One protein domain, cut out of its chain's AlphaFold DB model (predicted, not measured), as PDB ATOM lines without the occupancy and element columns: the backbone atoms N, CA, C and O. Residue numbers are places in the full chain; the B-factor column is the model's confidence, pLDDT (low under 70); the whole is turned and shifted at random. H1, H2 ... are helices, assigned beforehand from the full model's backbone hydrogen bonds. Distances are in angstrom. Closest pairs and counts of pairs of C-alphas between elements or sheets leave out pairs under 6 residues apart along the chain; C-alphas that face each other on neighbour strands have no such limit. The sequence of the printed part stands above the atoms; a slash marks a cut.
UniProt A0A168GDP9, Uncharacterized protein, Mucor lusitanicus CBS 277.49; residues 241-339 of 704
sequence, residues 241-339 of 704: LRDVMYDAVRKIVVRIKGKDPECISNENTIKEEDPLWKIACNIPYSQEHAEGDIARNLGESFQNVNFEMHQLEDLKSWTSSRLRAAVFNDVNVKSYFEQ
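AT A GLANCE: This is residues 241 to 339 of the 704 residues of an uncharacterized protein of Mucor lusitanicus CBS 277.49 (UniProt A0A168GDP9). What does the model look like? One long helix, H1, forms the core; H2, H5 and H6 pack on it at different angles, and short H4 meets its far end, with short H3 beside H4. Two long loops, residues 258 to 274 and 283 to 297, reach out from this body, and their C-alphas 268 and 291 are the two farthest apart in the domain. What is it made of? The printed part has 99 residues, with six named helices, H1 to H6 in chain order, and no named strand: the class is all helix. It is compact, with a radius of gyration of the C-alphas of 13.2 A, and spans 38 by 34 by 25 A.

HOW THE PARTS SIT: Which helix is the hub? H1, residues 241 to 257, is the hub and touches four other helices. What touches it? H2, residues 275 to 282, touches H1 at a steep tilt of 48 degrees, opposite ways; their closest C-alphas, of Tyr 246 and Ala 280, are 5.0 A apart. H5, residues 320 to 328, touches residues 245 to 252 of H1, closest C-alphas Ala 248 and Val 327 at 5.6 A, and is only just about perpendicular to H1 at 71 degrees. H6, residues 331 to 339, touches residues 241 to 248 of H1 at a shallow tilt of 24 degrees, opposite ways, closest C-alphas Val 244 and Val 333 at 6.2 A. Where are the short helices? H4, residues 313 to 316, only just touches H1, with 3 pairs of C-alphas within 8 A, the closest Ile 256 and Asp 314 at 7.3 A. H3, residues 298 to 301, only just touches H4, also with 3 such pairs, the closest C-alphas Gly 299 and Lys 316 at 5.0 A; H3 is apart from H1. How are the backbones? In H1, H2, H5 and H6 every O i to N i+4 pair is within hydrogen-bond range; H3 and H4 are too short for such a pair.

IN THESE COORDINATES: Where does H1 run? It begins at C-alpha 241 (182.646, 135.605, 128.796) and ends at C-alpha 257 (161.166, 132.173, 140.078), 24.5 A away. How long are the others? From first to last C-alpha, H2 measures 10.8 A, H3 4.9 A, H4 5.0 A, H5 12.1 A and H6 12.3 A. H6 ends at C-alpha 339 (181.765, 134.585, 116.823).

THE WHOLE: How large is it? The two C-alphas farthest apart, of Asn 268 and Glu 291, are 40.0 A apart. Is anything missing, and which links are long? The printed part has no cut; the links H1 to H2, H2 to H3 and H3 to H4 are long. Where is confidence low? Residues 260 to 269 and 287 to 294 have pLDDT under 70, while the mean of the printed part is 85.0.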
ATOM      1  N   LEU A 241     183.404 136.857 128.785       90.38
ATOM      2  CA  LEU A 241     182.646 135.605 128.796       90.38
ATOM      3  C   LEU A 241     181.945 135.373 130.141       90.38
ATOM      4  O   LEU A 241     180.839 134.839 130.161       90.38
ATOM      5  N   ARG A 242     182.556 135.780 131.259       89.50
ATOM      6  CA  ARG A 242     181.962 135.644 132.594       89.50
ATOM      7  C   ARG A 242     180.742 136.538 132.733       89.50
ATOM      8  O   ARG A 242     179.745 136.073 133.272       89.50
ATOM      9  N   ASP A 243     180.779 137.756 132.195       91.50
ATOM     10  CA  ASP A 243     179.609 138.641 132.157       91.50
ATOM     11  C   ASP A 243     178.491 138.049 131.281       91.50
ATOM     12  O   ASP A 243     177.342 137.981 131.716       91.50
ATOM     13  N   VAL A 244     178.821 137.517 130.096       94.44
ATOM     14  CA  VAL A 244     177.838 136.860 129.208       94.44
ATOM     15  C   VAL A 244     177.194 135.643 129.887       94.44
ATOM     16  O   VAL A 244     175.976 135.455 129.819       94.44
ATOM     17  N   MET A 245     177.997 134.819 130.567       94.25
ATOM     18  CA  MET A 245     177.529 133.652 131.324       94.25
ATOM     19  C   MET A 245     176.694 134.064 132.539       94.25
ATOM     20  O   MET A 245     175.667 133.448 132.818       94.25
ATOM     21  N   TYR A 246     177.107 135.112 133.248       94.31
ATOM     22  CA  TYR A 246     176.398 135.654 134.400       94.31
ATOM     23  C   TYR A 246     175.013 136.172 134.020       94.31
ATOM     24  O   TYR A 246     174.029 135.808 134.667       94.31
ATOM     25  N   ASP A 247     174.905 136.925 132.927       94.94
ATOM     26  CA  ASP A 247     173.621 137.395 132.412       94.94
ATOM     27  C   ASP A 247     172.706 136.228 132.018       94.94
ATOM     28  O   ASP A 247     171.502 136.257 132.291       94.94
ATOM     29  N   ALA A 248     173.257 135.164 131.425       96.44
ATOM     30  CA  ALA A 248     172.500 133.959 131.097       96.44
ATOM     31  C   ALA A 248     171.993 133.227 132.353       96.44
ATOM     32  O   ALA A 248     170.808 132.892 132.435       96.44
ATOM     33  N   VAL A 249     172.853 133.030 133.360       95.06
ATOM     34  CA  VAL A 249     172.476 132.436 134.657       95.06
ATOM     35  C   VAL A 249     171.393 133.276 135.331       95.06
ATOM     36  O   VAL A 249     170.374 132.735 135.762       95.06
ATOM     37  N   ARG A 250     171.557 134.603 135.353       94.19
ATOM     38  CA  ARG A 250     170.573 135.540 135.901       94.19
ATOM     39  C   ARG A 250     169.216 135.385 135.212       94.19
ATOM     40  O   ARG A 250     168.217 135.188 135.899       94.19
ATOM     41  N   LYS A 251     169.159 135.381 133.873       94.44
ATOM     42  CA  LYS A 251     167.908 135.160 133.115       94.44
ATOM     43  C   LYS A 251     167.246 133.821 133.452       94.44
ATOM     44  O   LYS A 251     166.020 133.753 133.519       94.44
ATOM     45  N   ILE A 252     168.024 132.756 133.647       94.38
ATOM     46  CA  ILE A 252     167.494 131.435 134.019       94.38
ATOM     47  C   ILE A 252     166.851 131.485 135.406       94.38
ATOM     48  O   ILE A 252     165.724 131.019 135.562       94.38
ATOM     49  N   VAL A 253     167.521 132.098 136.385       92.38
ATOM     50  CA  VAL A 253     166.998 132.249 137.754       92.38
ATOM     51  C   VAL A 253     165.673 133.014 137.747       92.38
ATOM     52  O   VAL A 253     164.715 132.586 138.387       92.38
ATOM     53  N   VAL A 254     165.586 134.100 136.971       91.38
ATOM     54  CA  VAL A 254     164.352 134.891 136.810       91.38
ATOM     55  C   VAL A 254     163.205 134.041 136.270       91.38
ATOM     56  O   VAL A 254     162.107 134.055 136.822       91.38
ATOM     57  N   ARG A 255     163.465 133.246 135.223       93.12
ATOM     58  CA  ARG A 255     162.448 132.361 134.633       93.12
ATOM     59  C   ARG A 255     161.963 131.298 135.616       93.12
ATOM     60  O   ARG A 255     160.775 131.001 135.617       93.12
ATOM     61  N   ILE A 256     162.858 130.733 136.427       91.06
ATOM     62  CA  ILE A 256     162.504 129.710 137.424       91.06
ATOM     63  C   ILE A 256     161.607 130.307 138.516       91.06
ATOM     64  O   ILE A 256     160.604 129.698 138.873       91.06
ATOM     65  N   LYS A 257     161.921 131.516 138.998       87.94
ATOM     66  CA  LYS A 257     161.166 132.173 140.078       87.94
ATOM     67  C   LYS A 257     159.801 132.726 139.649       87.94
ATOM     68  O   LYS A 257     158.983 133.044 140.509       87.94
ATOM     69  N   GLY A 258     159.549 132.879 138.345       83.81
ATOM     70  CA  GLY A 258     158.257 133.333 137.811       83.81
ATOM     71  C   GLY A 258     157.851 134.762 138.210       83.81
ATOM     72  O   GLY A 258     156.689 135.129 138.048       83.81
ATOM     73  N   LYS A 259     158.780 135.566 138.737       76.50
ATOM     74  CA  LYS A 259     158.599 136.982 139.087       76.50
ATOM     75  C   LYS A 259     159.781 137.784 138.555       76.50
ATOM     76  O   LYS A 259     160.913 137.297 138.609       76.50
ATOM     77  N   ASP A 260     159.518 139.003 138.084       63.66
ATOM     78  CA  ASP A 260     160.588 139.942 137.750       63.66
ATOM     79  C   ASP A 260     161.445 140.195 139.002       63.66
ATOM     80  O   ASP A 260     160.909 140.397 140.098       63.66
ATOM     81  N   PRO A 261     162.779 140.120 138.889       57.50
ATOM     82  CA  PRO A 261     163.690 140.119 140.022       57.50
ATOM     83  C   PRO A 261     163.934 141.543 140.531       57.50
ATOM     84  O   PRO A 261     165.083 141.944 140.694       57.50
ATOM     85  N   GLU A 262     162.890 142.322 140.810       60.47
ATOM     86  CA  GLU A 262     163.061 143.665 141.391       60.47
ATOM     87  C   GLU A 262     163.775 143.621 142.763       60.47
ATOM     88  O   GLU A 262     164.311 144.626 143.214       60.47
ATOM     89  N   CYS A 263     163.877 142.445 143.400       54.22
ATOM     90  CA  CYS A 263     164.538 142.257 144.698       54.22
ATOM     91  C   CYS A 263     166.008 141.785 144.668       54.22
ATOM     92  O   CYS A 263     166.575 141.623 145.746       54.22
ATOM     93  N   ILE A 264     166.639 141.503 143.515       57.41
ATOM     94  CA  ILE A 264     167.951 140.801 143.519       57.41
ATOM     95  C   ILE A 264     169.158 141.712 143.239       57.41
ATOM     96  O   ILE A 264     170.265 141.368 143.641       57.41
ATOM     97  N   SER A 265     168.995 142.900 142.653       52.66
ATOM     98  CA  SER A 265     170.133 143.808 142.445       52.66
ATOM     99  C   SER A 265     169.975 145.112 143.214       52.66
ATOM    100  O   SER A 265     169.423 146.082 142.702       52.66
ATOM    101  N   ASN A 266     170.569 145.180 144.406       56.25
ATOM    102  CA  ASN A 266     171.159 146.452 144.803       56.25
ATOM    103  C   ASN A 266     172.289 146.721 143.803       56.25
ATOM    104  O   ASN A 266     173.272 145.980 143.768       56.25
ATOM    105  N   GLU A 267     172.172 147.775 142.993       59.44
ATOM    106  CA  GLU A 267     173.214 148.208 142.040       59.44
ATOM    107  C   GLU A 267     174.588 148.452 142.709       59.44
ATOM    108  O   GLU A 267     175.604 148.563 142.031       59.44
ATOM    109  N   ASN A 268     174.636 148.460 144.046       57.28
ATOM    110  CA  ASN A 268     175.831 148.672 144.858       57.28
ATOM    111  C   ASN A 268     176.574 147.395 145.296       57.28
ATOM    112  O   ASN A 268     177.645 147.509 145.893       57.28
ATOM    113  N   THR A 269     176.043 146.189 145.065       64.19
ATOM    114  CA  THR A 269     176.744 144.951 145.467       64.19
ATOM    115  C   THR A 269     177.889 144.631 144.504       64.19
ATOM    116  O   THR A 269     177.714 144.639 143.285       64.19
ATOM    117  N   ILE A 270     179.077 144.338 145.045       77.12
ATOM    118  CA  ILE A 270     180.247 143.929 144.258       77.12
ATOM    119  C   ILE A 270     179.893 142.621 143.538       77.12
ATOM    120  O   ILE A 270     179.603 141.626 144.202       77.12
ATOM    121  N   LYS A 271     179.932 142.612 142.194       79.31
ATOM    122  CA  LYS A 271     179.585 141.443 141.353       79.31
ATOM    123  C   LYS A 271     180.207 140.132 141.861       79.31
ATOM    124  O   LYS A 271     179.552 139.103 141.834       79.31
ATOM    125  N   GLU A 272     181.442 140.172 142.358       81.62
ATOM    126  CA  GLU A 272     182.190 138.998 142.835       81.62
ATOM    127  C   GLU A 272     181.578 138.299 144.062       81.62
ATOM    128  O   GLU A 272     181.804 137.104 144.272       81.62
ATOM    129  N   GLU A 273     180.794 139.017 144.868       85.19
ATOM    130  CA  GLU A 273     180.108 138.449 146.032       85.19
ATOM    131  C   GLU A 273     178.753 137.833 145.672       85.19
ATOM    132  O   GLU A 273     178.221 137.038 146.452       85.19
ATOM    133  N   ASP A 274     178.223 138.136 144.483       89.31
ATOM    134  CA  ASP A 274     176.956 137.594 144.011       89.31
ATOM    135  C   ASP A 274     177.066 136.063 143.830       89.31
ATOM    136  O   ASP A 274     177.931 135.573 143.091       89.31
ATOM    137  N   PRO A 275     176.194 135.261 144.470       89.62
ATOM    138  CA  PRO A 275     176.151 133.813 144.262       89.62
ATOM    139  C   PRO A 275     176.004 133.416 142.787       89.62
ATOM    140  O   PRO A 275     176.590 132.420 142.367       89.62
ATOM    141  N   LEU A 276     175.270 134.185 141.979       92.31
ATOM    142  CA  LEU A 276     175.085 133.917 140.554       92.31
ATOM    143  C   LEU A 276     176.381 134.129 139.769       92.31
ATOM    144  O   LEU A 276     176.634 133.402 138.811       92.31
ATOM    145  N   TRP A 277     177.228 135.068 140.197       91.62
ATOM    146  CA  TRP A 277     178.559 135.266 139.621       91.62
ATOM    147  C   TRP A 277     179.466 134.080 139.921       91.62
ATOM    148  O   TRP A 277     180.122 133.556 139.020       91.62
ATOM    149  N   LYS A 278     179.440 133.587 141.164       91.06
ATOM    150  CA  LYS A 278     180.156 132.363 141.549       91.06
ATOM    151  C   LYS A 278     179.672 131.156 140.750       91.06
ATOM    152  O   LYS A 278     180.500 130.351 140.333       91.06
ATOM    153  N   ILE A 279     178.366 131.034 140.503       91.50
ATOM    154  CA  ILE A 279     177.823 129.979 139.638       91.50
ATOM    155  C   ILE A 279     178.358 130.146 138.210       91.50
ATOM    156  O   ILE A 279     178.962 129.219 137.677       91.50
ATOM    157  N   ALA A 280     178.208 131.331 137.611       91.62
ATOM    158  CA  ALA A 280     178.632 131.612 136.241       91.62
ATOM    159  C   ALA A 280     180.128 131.355 136.004       91.62
ATOM    160  O   ALA A 280     180.489 130.725 135.011       91.62
ATOM    161  N   CYS A 281     180.988 131.765 136.941       88.56
ATOM    162  CA  CYS A 281     182.434 131.556 136.850       88.56
ATOM    163  C   CYS A 281     182.840 130.076 136.909       88.56
ATOM    164  O   CYS A 281     183.869 129.717 136.353       88.56
ATOM    165  N   ASN A 282     182.050 129.215 137.556       88.19
ATOM    166  CA  ASN A 282     182.372 127.796 137.742       88.19
ATOM    167  C   ASN A 282     181.768 126.881 136.653       88.19
ATOM    168  O   ASN A 282     182.152 125.715 136.545       88.19
ATOM    169  N   ILE A 283     180.857 127.384 135.805       88.62
ATOM    170  CA  ILE A 283     180.254 126.594 134.714       88.62
ATOM    171  C   ILE A 283     181.308 126.029 133.743       88.62
ATOM    172  O   ILE A 283     181.234 124.823 133.482       88.62
ATOM    173  N   PRO A 284     182.283 126.809 133.229       82.12
ATOM    174  CA  PRO A 284     183.287 126.286 132.296       82.12
ATOM    175  C   PRO A 284     184.152 125.167 132.898       82.12
ATOM    176  O   PRO A 284     184.415 124.171 132.231       82.12
ATOM    177  N   TYR A 285     184.518 125.284 134.178       77.62
ATOM    178  CA  TYR A 285     185.397 124.331 134.870       77.62
ATOM    179  C   TYR A 285     184.724 122.987 135.176       77.62
ATOM    180  O   TYR A 285     185.382 121.955 135.253       77.62
ATOM    181  N   SER A 286     183.393 122.955 135.274       73.94
ATOM    182  CA  SER A 286     182.645 121.717 135.543       73.94
ATOM    183  C   SER A 286     182.710 120.667 134.411       73.94
ATOM    184  O   SER A 286     182.123 119.587 134.530       73.94
ATOM    185  N   GLN A 287     183.354 120.967 133.277       64.06
ATOM    186  CA  GLN A 287     183.480 120.057 132.133       64.06
ATOM    187  C   GLN A 287     184.587 119.005 132.311       64.06
ATOM    188  O   GLN A 287     184.438 117.899 131.797       64.06
ATOM    189  N   GLU A 288     185.645 119.304 133.065       60.00
ATOM    190  CA  GLU A 288     186.822 118.425 133.180       60.00
ATOM    191  C   GLU A 288     186.556 117.133 133.976       60.00
ATOM    192  O   GLU A 288     187.303 116.167 133.861       60.00
ATOM    193  N   HIS A 289     185.448 117.057 134.721       62.44
ATOM    194  CA  HIS A 289     185.049 115.870 135.497       62.44
ATOM    195  C   HIS A 289     183.870 115.089 134.887       62.44
ATOM    196  O   HIS A 289     183.292 114.205 135.525       62.44
ATOM    197  N   ALA A 290     183.490 115.401 133.641       56.12
ATOM    198  CA  ALA A 290     182.221 114.978 133.044       56.12
ATOM    199  C   ALA A 290     182.012 113.458 132.896       56.12
ATOM    200  O   ALA A 290     180.872 113.052 132.693       56.12
ATOM    201  N   GLU A 291     183.033 112.608 133.030       62.31
ATOM    202  CA  GLU A 291     182.830 111.149 132.970       62.31
ATOM    203  C   GLU A 291     182.213 110.562 134.255       62.31
ATOM    204  O   GLU A 291     181.630 109.482 134.204       62.31
ATOM    205  N   GLY A 292     182.230 111.291 135.382       65.25
ATOM    206  CA  GLY A 292     181.579 110.874 136.637       65.25
ATOM    207  C   GLY A 292     180.532 111.846 137.197       65.25
ATOM    208  O   GLY A 292     179.702 111.446 138.011       65.25
ATOM    209  N   ASP A 293     180.532 113.113 136.766       61.41
ATOM    210  CA  ASP A 293     179.807 114.204 137.446       61.41
ATOM    211  C   ASP A 293     178.410 114.539 136.883       61.41
ATOM    212  O   ASP A 293     177.764 115.491 137.320       61.41
ATOM    213  N   ILE A 294     177.900 113.773 135.911       68.25
ATOM    214  CA  ILE A 294     176.646 114.108 135.199       68.25
ATOM    215  C   ILE A 294     175.426 114.144 136.143       68.25
ATOM    216  O   ILE A 294     174.460 114.867 135.867       68.25
ATOM    217  N   ALA A 295     175.485 113.407 137.259       77.38
ATOM    218  CA  ALA A 295     174.389 113.251 138.215       77.38
ATOM    219  C   ALA A 295     174.493 114.123 139.480       77.38
ATOM    220  O   ALA A 295     173.524 114.159 140.239       77.38
ATOM    221  N   ARG A 296     175.608 114.831 139.731       85.75
ATOM    222  CA  ARG A 296     175.704 115.677 140.933       85.75
ATOM    223  C   ARG A 296     174.757 116.870 140.837       85.75
ATOM    224  O   ARG A 296     174.633 117.528 139.796       85.75
ATOM    225  N   ASN A 297     174.066 117.127 141.943       90.19
ATOM    226  CA  ASN A 297     173.223 118.306 142.088       90.19
ATOM    227  C   ASN A 297     174.095 119.569 142.245       90.19
ATOM    228  O   ASN A 297     175.253 119.499 142.665       90.19
ATOM    229  N   LEU A 298     173.547 120.742 141.911       89.69
ATOM    230  CA  LEU A 298     174.275 122.010 142.028       89.69
ATOM    231  C   LEU A 298     174.699 122.313 143.474       89.69
ATOM    232  O   LEU A 298     175.725 122.956 143.681       89.69
ATOM    233  N   GLY A 299     173.953 121.838 144.476       87.69
ATOM    234  CA  GLY A 299     174.331 122.000 145.884       87.69
ATOM    235  C   GLY A 299     175.684 121.360 146.214       87.69
ATOM    236  O   GLY A 299     176.496 121.955 146.918       87.69
ATOM    237  N   GLU A 300     175.954 120.180 145.657       86.69
ATOM    238  CA  GLU A 300     177.216 119.454 145.810       86.69
ATOM    239  C   GLU A 300     178.340 120.056 144.963       86.69
ATOM    240  O   GLU A 300     179.476 120.139 145.431       86.69
ATOM    241  N   SER A 301     178.036 120.486 143.733       85.56
ATOM    242  CA  SER A 301     179.032 121.058 142.817       85.56
ATOM    243  C   SER A 301     179.466 122.482 143.199       85.56
ATOM    244  O   SER A 301     180.565 122.896 142.841       85.56
ATOM    245  N   PHE A 302     178.640 123.238 143.932       87.88
ATOM    246  CA  PHE A 302     178.887 124.646 144.267       87.88
ATOM    247  C   PHE A 302     178.838 124.884 145.782       87.88
ATOM    248  O   PHE A 302     178.101 125.741 146.266       87.88
ATOM    249  N   GLN A 303     179.671 124.165 146.541       87.56
ATOM    250  CA  GLN A 303     179.712 124.223 148.017       87.56
ATOM    251  C   GLN A 303     179.944 125.637 148.588       87.56
ATOM    252  O   GLN A 303     179.566 125.928 149.719       87.56
ATOM    253  N   ASN A 304     180.531 126.537 147.794       87.31
ATOM    254  CA  ASN A 304     180.797 127.930 148.170       87.31
ATOM    255  C   ASN A 304     179.595 128.877 147.966       87.31
ATOM    256  O   ASN A 304     179.724 130.089 148.171       87.31
ATOM    257  N   VAL A 305     178.450 128.354 147.520       91.44
ATOM    258  CA  VAL A 305     177.214 129.106 147.290       91.44
ATOM    259  C   VAL A 305     176.167 128.659 148.305       91.44
ATOM    260  O   VAL A 305     175.703 127.522 148.284       91.44
ATOM    261  N   ASN A 306     175.761 129.565 149.195       92.44
ATOM    262  CA  ASN A 306     174.674 129.294 150.132       92.44
ATOM    263  C   ASN A 306     173.320 129.499 149.431       92.44
ATOM    264  O   ASN A 306     172.769 130.599 149.429       92.44
ATOM    265  N   PHE A 307     172.804 128.439 148.801       92.56
ATOM    266  CA  PHE A 307     171.554 128.490 148.035       92.56
ATOM    267  C   PHE A 307     170.356 128.961 148.874       92.56
ATOM    268  O   PHE A 307     169.528 129.697 148.353       92.56
ATOM    269  N   GLU A 308     170.284 128.601 150.156       91.75
ATOM    270  CA  GLU A 308     169.176 128.984 151.048       91.75
ATOM    271  C   GLU A 308     169.228 130.476 151.403       91.75
ATOM    272  O   GLU A 308     168.251 131.206 151.272       91.75
ATOM    273  N   MET A 309     170.414 130.980 151.760       89.50
ATOM    274  CA  MET A 309     170.599 132.401 152.079       89.50
ATOM    275  C   MET A 309     170.246 133.324 150.901       89.50
ATOM    276  O   MET A 309     169.811 134.456 151.107       89.50
ATOM    277  N   HIS A 310     170.428 132.847 149.670       86.00
ATOM    278  CA  HIS A 310     170.202 133.622 148.451       86.00
ATOM    279  C   HIS A 310     168.874 133.307 147.742       86.00
ATOM    280  O   HIS A 310     168.645 133.794 146.631       86.00
ATOM    281  N   GLN A 311     167.987 132.530 148.376       90.12
ATOM    282  CA  GLN A 311     166.699 132.111 147.814       90.12
ATOM    283  C   GLN A 311     166.853 131.402 146.452       90.12
ATOM    284  O   GLN A 311     166.169 131.731 145.483       90.12
ATOM    285  N   LEU A 312     167.848 130.528 146.309       91.75
ATOM    286  CA  LEU A 312     168.154 129.761 145.095       91.75
ATOM    287  C   LEU A 312     167.834 128.265 145.280       91.75
ATOM    288  O   LEU A 312     168.407 127.419 144.594       91.75
ATOM    289  N   GLU A 313     166.934 127.910 146.197       92.75
ATOM    290  CA  GLU A 313     166.597 126.521 146.535       92.75
ATOM    291  C   GLU A 313     166.079 125.740 145.320       92.75
ATOM    292  O   GLU A 313     166.416 124.567 145.152       92.75
ATOM    293  N   ASP A 314     165.361 126.404 144.411       92.12
ATOM    294  CA  ASP A 314     164.862 125.790 143.175       92.12
ATOM    295  C   ASP A 314     166.001 125.291 142.269       92.12
ATOM    296  O   ASP A 314     165.887 124.246 141.620       92.12
ATOM    297  N   LEU A 315     167.134 126.006 142.258       92.31
ATOM    298  CA  LEU A 315     168.341 125.621 141.525       92.31
ATOM    299  C   LEU A 315     169.113 124.512 142.238       92.31
ATOM    300  O   LEU A 315     169.745 123.705 141.565       92.31
ATOM    301  N   LYS A 316     169.032 124.399 143.569       91.06
ATOM    302  CA  LYS A 316     169.741 123.363 144.346       91.06
ATOM    303  C   LYS A 316     169.440 121.945 143.836       91.06
ATOM    304  O   LYS A 316     170.319 121.092 143.860       91.06
ATOM    305  N   SER A 317     168.218 121.719 143.340       91.12
ATOM    306  CA  SER A 317     167.759 120.438 142.775       91.12
ATOM    307  C   SER A 317     168.220 120.164 141.335       91.12
ATOM    308  O   SER A 317     168.109 119.035 140.856       91.12
ATOM    309  N   TRP A 318     168.709 121.179 140.616       94.50
ATOM    310  CA  TRP A 318     169.188 121.002 139.249       94.50
ATOM    311  C   TRP A 318     170.508 120.237 139.243       94.50
ATOM    312  O   TRP A 318     171.324 120.352 140.155       94.50
ATOM    313  N   THR A 319     170.737 119.481 138.174       92.44
ATOM    314  CA  THR A 319     172.054 118.913 137.890       92.44
ATOM    315  C   THR A 319     172.938 119.952 137.205       92.44
ATOM    316  O   THR A 319     172.453 120.817 136.461       92.44
ATOM    317  N   SER A 320     174.256 119.827 137.380       89.06
ATOM    318  CA  SER A 320     175.244 120.652 136.667       89.06
ATOM    319  C   SER A 320     175.080 120.570 135.141       89.06
ATOM    320  O   SER A 320     175.186 121.579 134.442       89.06
ATOM    321  N   SER A 321     174.713 119.393 134.620       89.00
ATOM    322  CA  SER A 321     174.410 119.168 133.199       89.00
ATOM    323  C   SER A 321     173.182 119.949 132.715       89.00
ATOM    324  O   SER A 321     173.229 120.566 131.647       89.00
ATOM    325  N   ARG A 322     172.100 119.991 133.508       93.75
ATOM    326  CA  ARG A 322     170.872 120.726 133.171       93.75
ATOM    327  C   ARG A 322     171.099 122.236 133.170       93.75
ATOM    328  O   ARG A 322     170.662 122.905 132.232       93.75
ATOM    329  N   LEU A 323     171.793 122.770 134.180       93.88
ATOM    330  CA  LEU A 323     172.129 124.197 134.223       93.88
ATOM    331  C   LEU A 323     173.002 124.585 133.029       93.88
ATOM    332  O   LEU A 323     172.702 125.560 132.345       93.88
ATOM    333  N   ARG A 324     174.039 123.791 132.737       91.25
ATOM    334  CA  ARG A 324     174.921 124.014 131.588       91.25
ATOM    335  C   ARG A 324     174.126 124.044 130.287       91.25
ATOM    336  O   ARG A 324     174.219 125.013 129.543       91.25
ATOM    337  N   ALA A 325     173.289 123.037 130.041       93.88
ATOM    338  CA  ALA A 325     172.449 122.999 128.848       93.88
ATOM    339  C   ALA A 325     171.543 124.237 128.737       93.88
ATOM    340  O   ALA A 325     171.369 124.765 127.642       93.88
ATOM    341  N   ALA A 326     170.988 124.730 129.847       95.94
ATOM    342  CA  ALA A 326     170.180 125.946 129.842       95.94
ATOM    343  C   ALA A 326     171.011 127.204 129.524       95.94
ATOM    344  O   ALA A 326     170.585 128.011 128.700       95.94
ATOM    345  N   VAL A 327     172.201 127.346 130.117       95.50
ATOM    346  CA  VAL A 327     173.101 128.494 129.901       95.50
ATOM    347  C   VAL A 327     173.622 128.534 128.467       95.50
ATOM    348  O   VAL A 327     173.501 129.557 127.802       95.50
ATOM    349  N   PHE A 328     174.103 127.408 127.935       94.50
ATOM    350  CA  PHE A 328     174.556 127.311 126.541       94.50
ATOM    351  C   PHE A 328     173.411 127.422 125.521       94.50
ATOM    352  O   PHE A 328     173.659 127.591 124.329       94.50
ATOM    353  N   ASN A 329     172.151 127.350 125.966       96.44
ATOM    354  CA  ASN A 329     170.992 127.642 125.132       96.44
ATOM    355  C   ASN A 329     170.595 129.124 125.104       96.44
ATOM    356  O   ASN A 329     169.770 129.480 124.259       96.44
ATOM    357  N   ASP A 330     171.170 129.980 125.958       97.56
ATOM    358  CA  ASP A 330     170.944 131.426 125.897       97.56
ATOM    359  C   ASP A 330     171.486 132.012 124.584       97.56
ATOM    360  O   ASP A 330     172.564 131.651 124.110       97.56
ATOM    361  N   VAL A 331     170.722 132.932 123.989       97.19
ATOM    362  CA  VAL A 331     171.034 133.526 122.680       97.19
ATOM    363  C   VAL A 331     172.354 134.301 122.687       97.19
ATOM    364  O   VAL A 331     173.098 134.233 121.710       97.19
ATOM    365  N   ASN A 332     172.694 134.973 123.794       96.44
ATOM    366  CA  ASN A 332     173.928 135.754 123.892       96.44
ATOM    367  C   ASN A 332     175.145 134.833 124.025       96.44
ATOM    368  O   ASN A 332     176.179 135.085 123.411       96.44
ATOM    369  N   VAL A 333     175.003 133.737 124.777       95.69
ATOM    370  CA  VAL A 333     176.048 132.713 124.914       95.69
ATOM    371  C   VAL A 333     176.286 132.018 123.571       95.69
ATOM    372  O   VAL A 333     177.432 131.899 123.142       95.69
ATOM    373  N   LYS A 334     175.221 131.628 122.853       96.19
ATOM    374  CA  LYS A 334     175.332 131.058 121.497       96.19
ATOM    375  C   LYS A 334     176.032 132.008 120.531       96.19
ATOM    376  O   LYS A 334     176.988 131.598 119.884       96.19
ATOM    377  N   SER A 335     175.606 133.271 120.487       96.81
ATOM    378  CA  SER A 335     176.214 134.286 119.622       96.81
ATOM    379  C   SER A 335     177.686 134.548 119.967       96.81
ATOM    380  O   SER A 335     178.497 134.765 119.068       96.81
ATOM    381  N   TYR A 336     178.059 134.499 121.252       95.44
ATOM    382  CA  TYR A 336     179.457 134.597 121.676       95.44
ATOM    383  C   TYR A 336     180.293 133.456 121.080       95.44
ATOM    384  O   TYR A 336     181.303 133.707 120.423       95.44
ATOM    385  N   PHE A 337     179.862 132.204 121.267       94.38
ATOM    386  CA  PHE A 337     180.596 131.046 120.755       94.38
ATOM    387  C   PHE A 337     180.578 130.958 119.229       94.38
ATOM    388  O   PHE A 337     181.566 130.529 118.650       94.38
ATOM    389  N   GLU A 338     179.515 131.411 118.566       96.31
ATOM    390  CA  GLU A 338     179.457 131.515 117.106       96.31
ATOM    391  C   GLU A 338     180.522 132.482 116.570       96.31
ATOM    392  O   GLU A 338     181.250 132.147 115.640       96.31
ATOM    393  N   GLN A 339     180.704 133.646 117.203       95.69
ATOM    394  CA  GLN A 339     181.765 134.585 116.823       95.69
ATOM    395  C   GLN A 339     183.169 134.015 117.058       95.69
ATOM    396  O   GLN A 339     184.052 134.201 116.219       95.69
TER     397      GLN A 339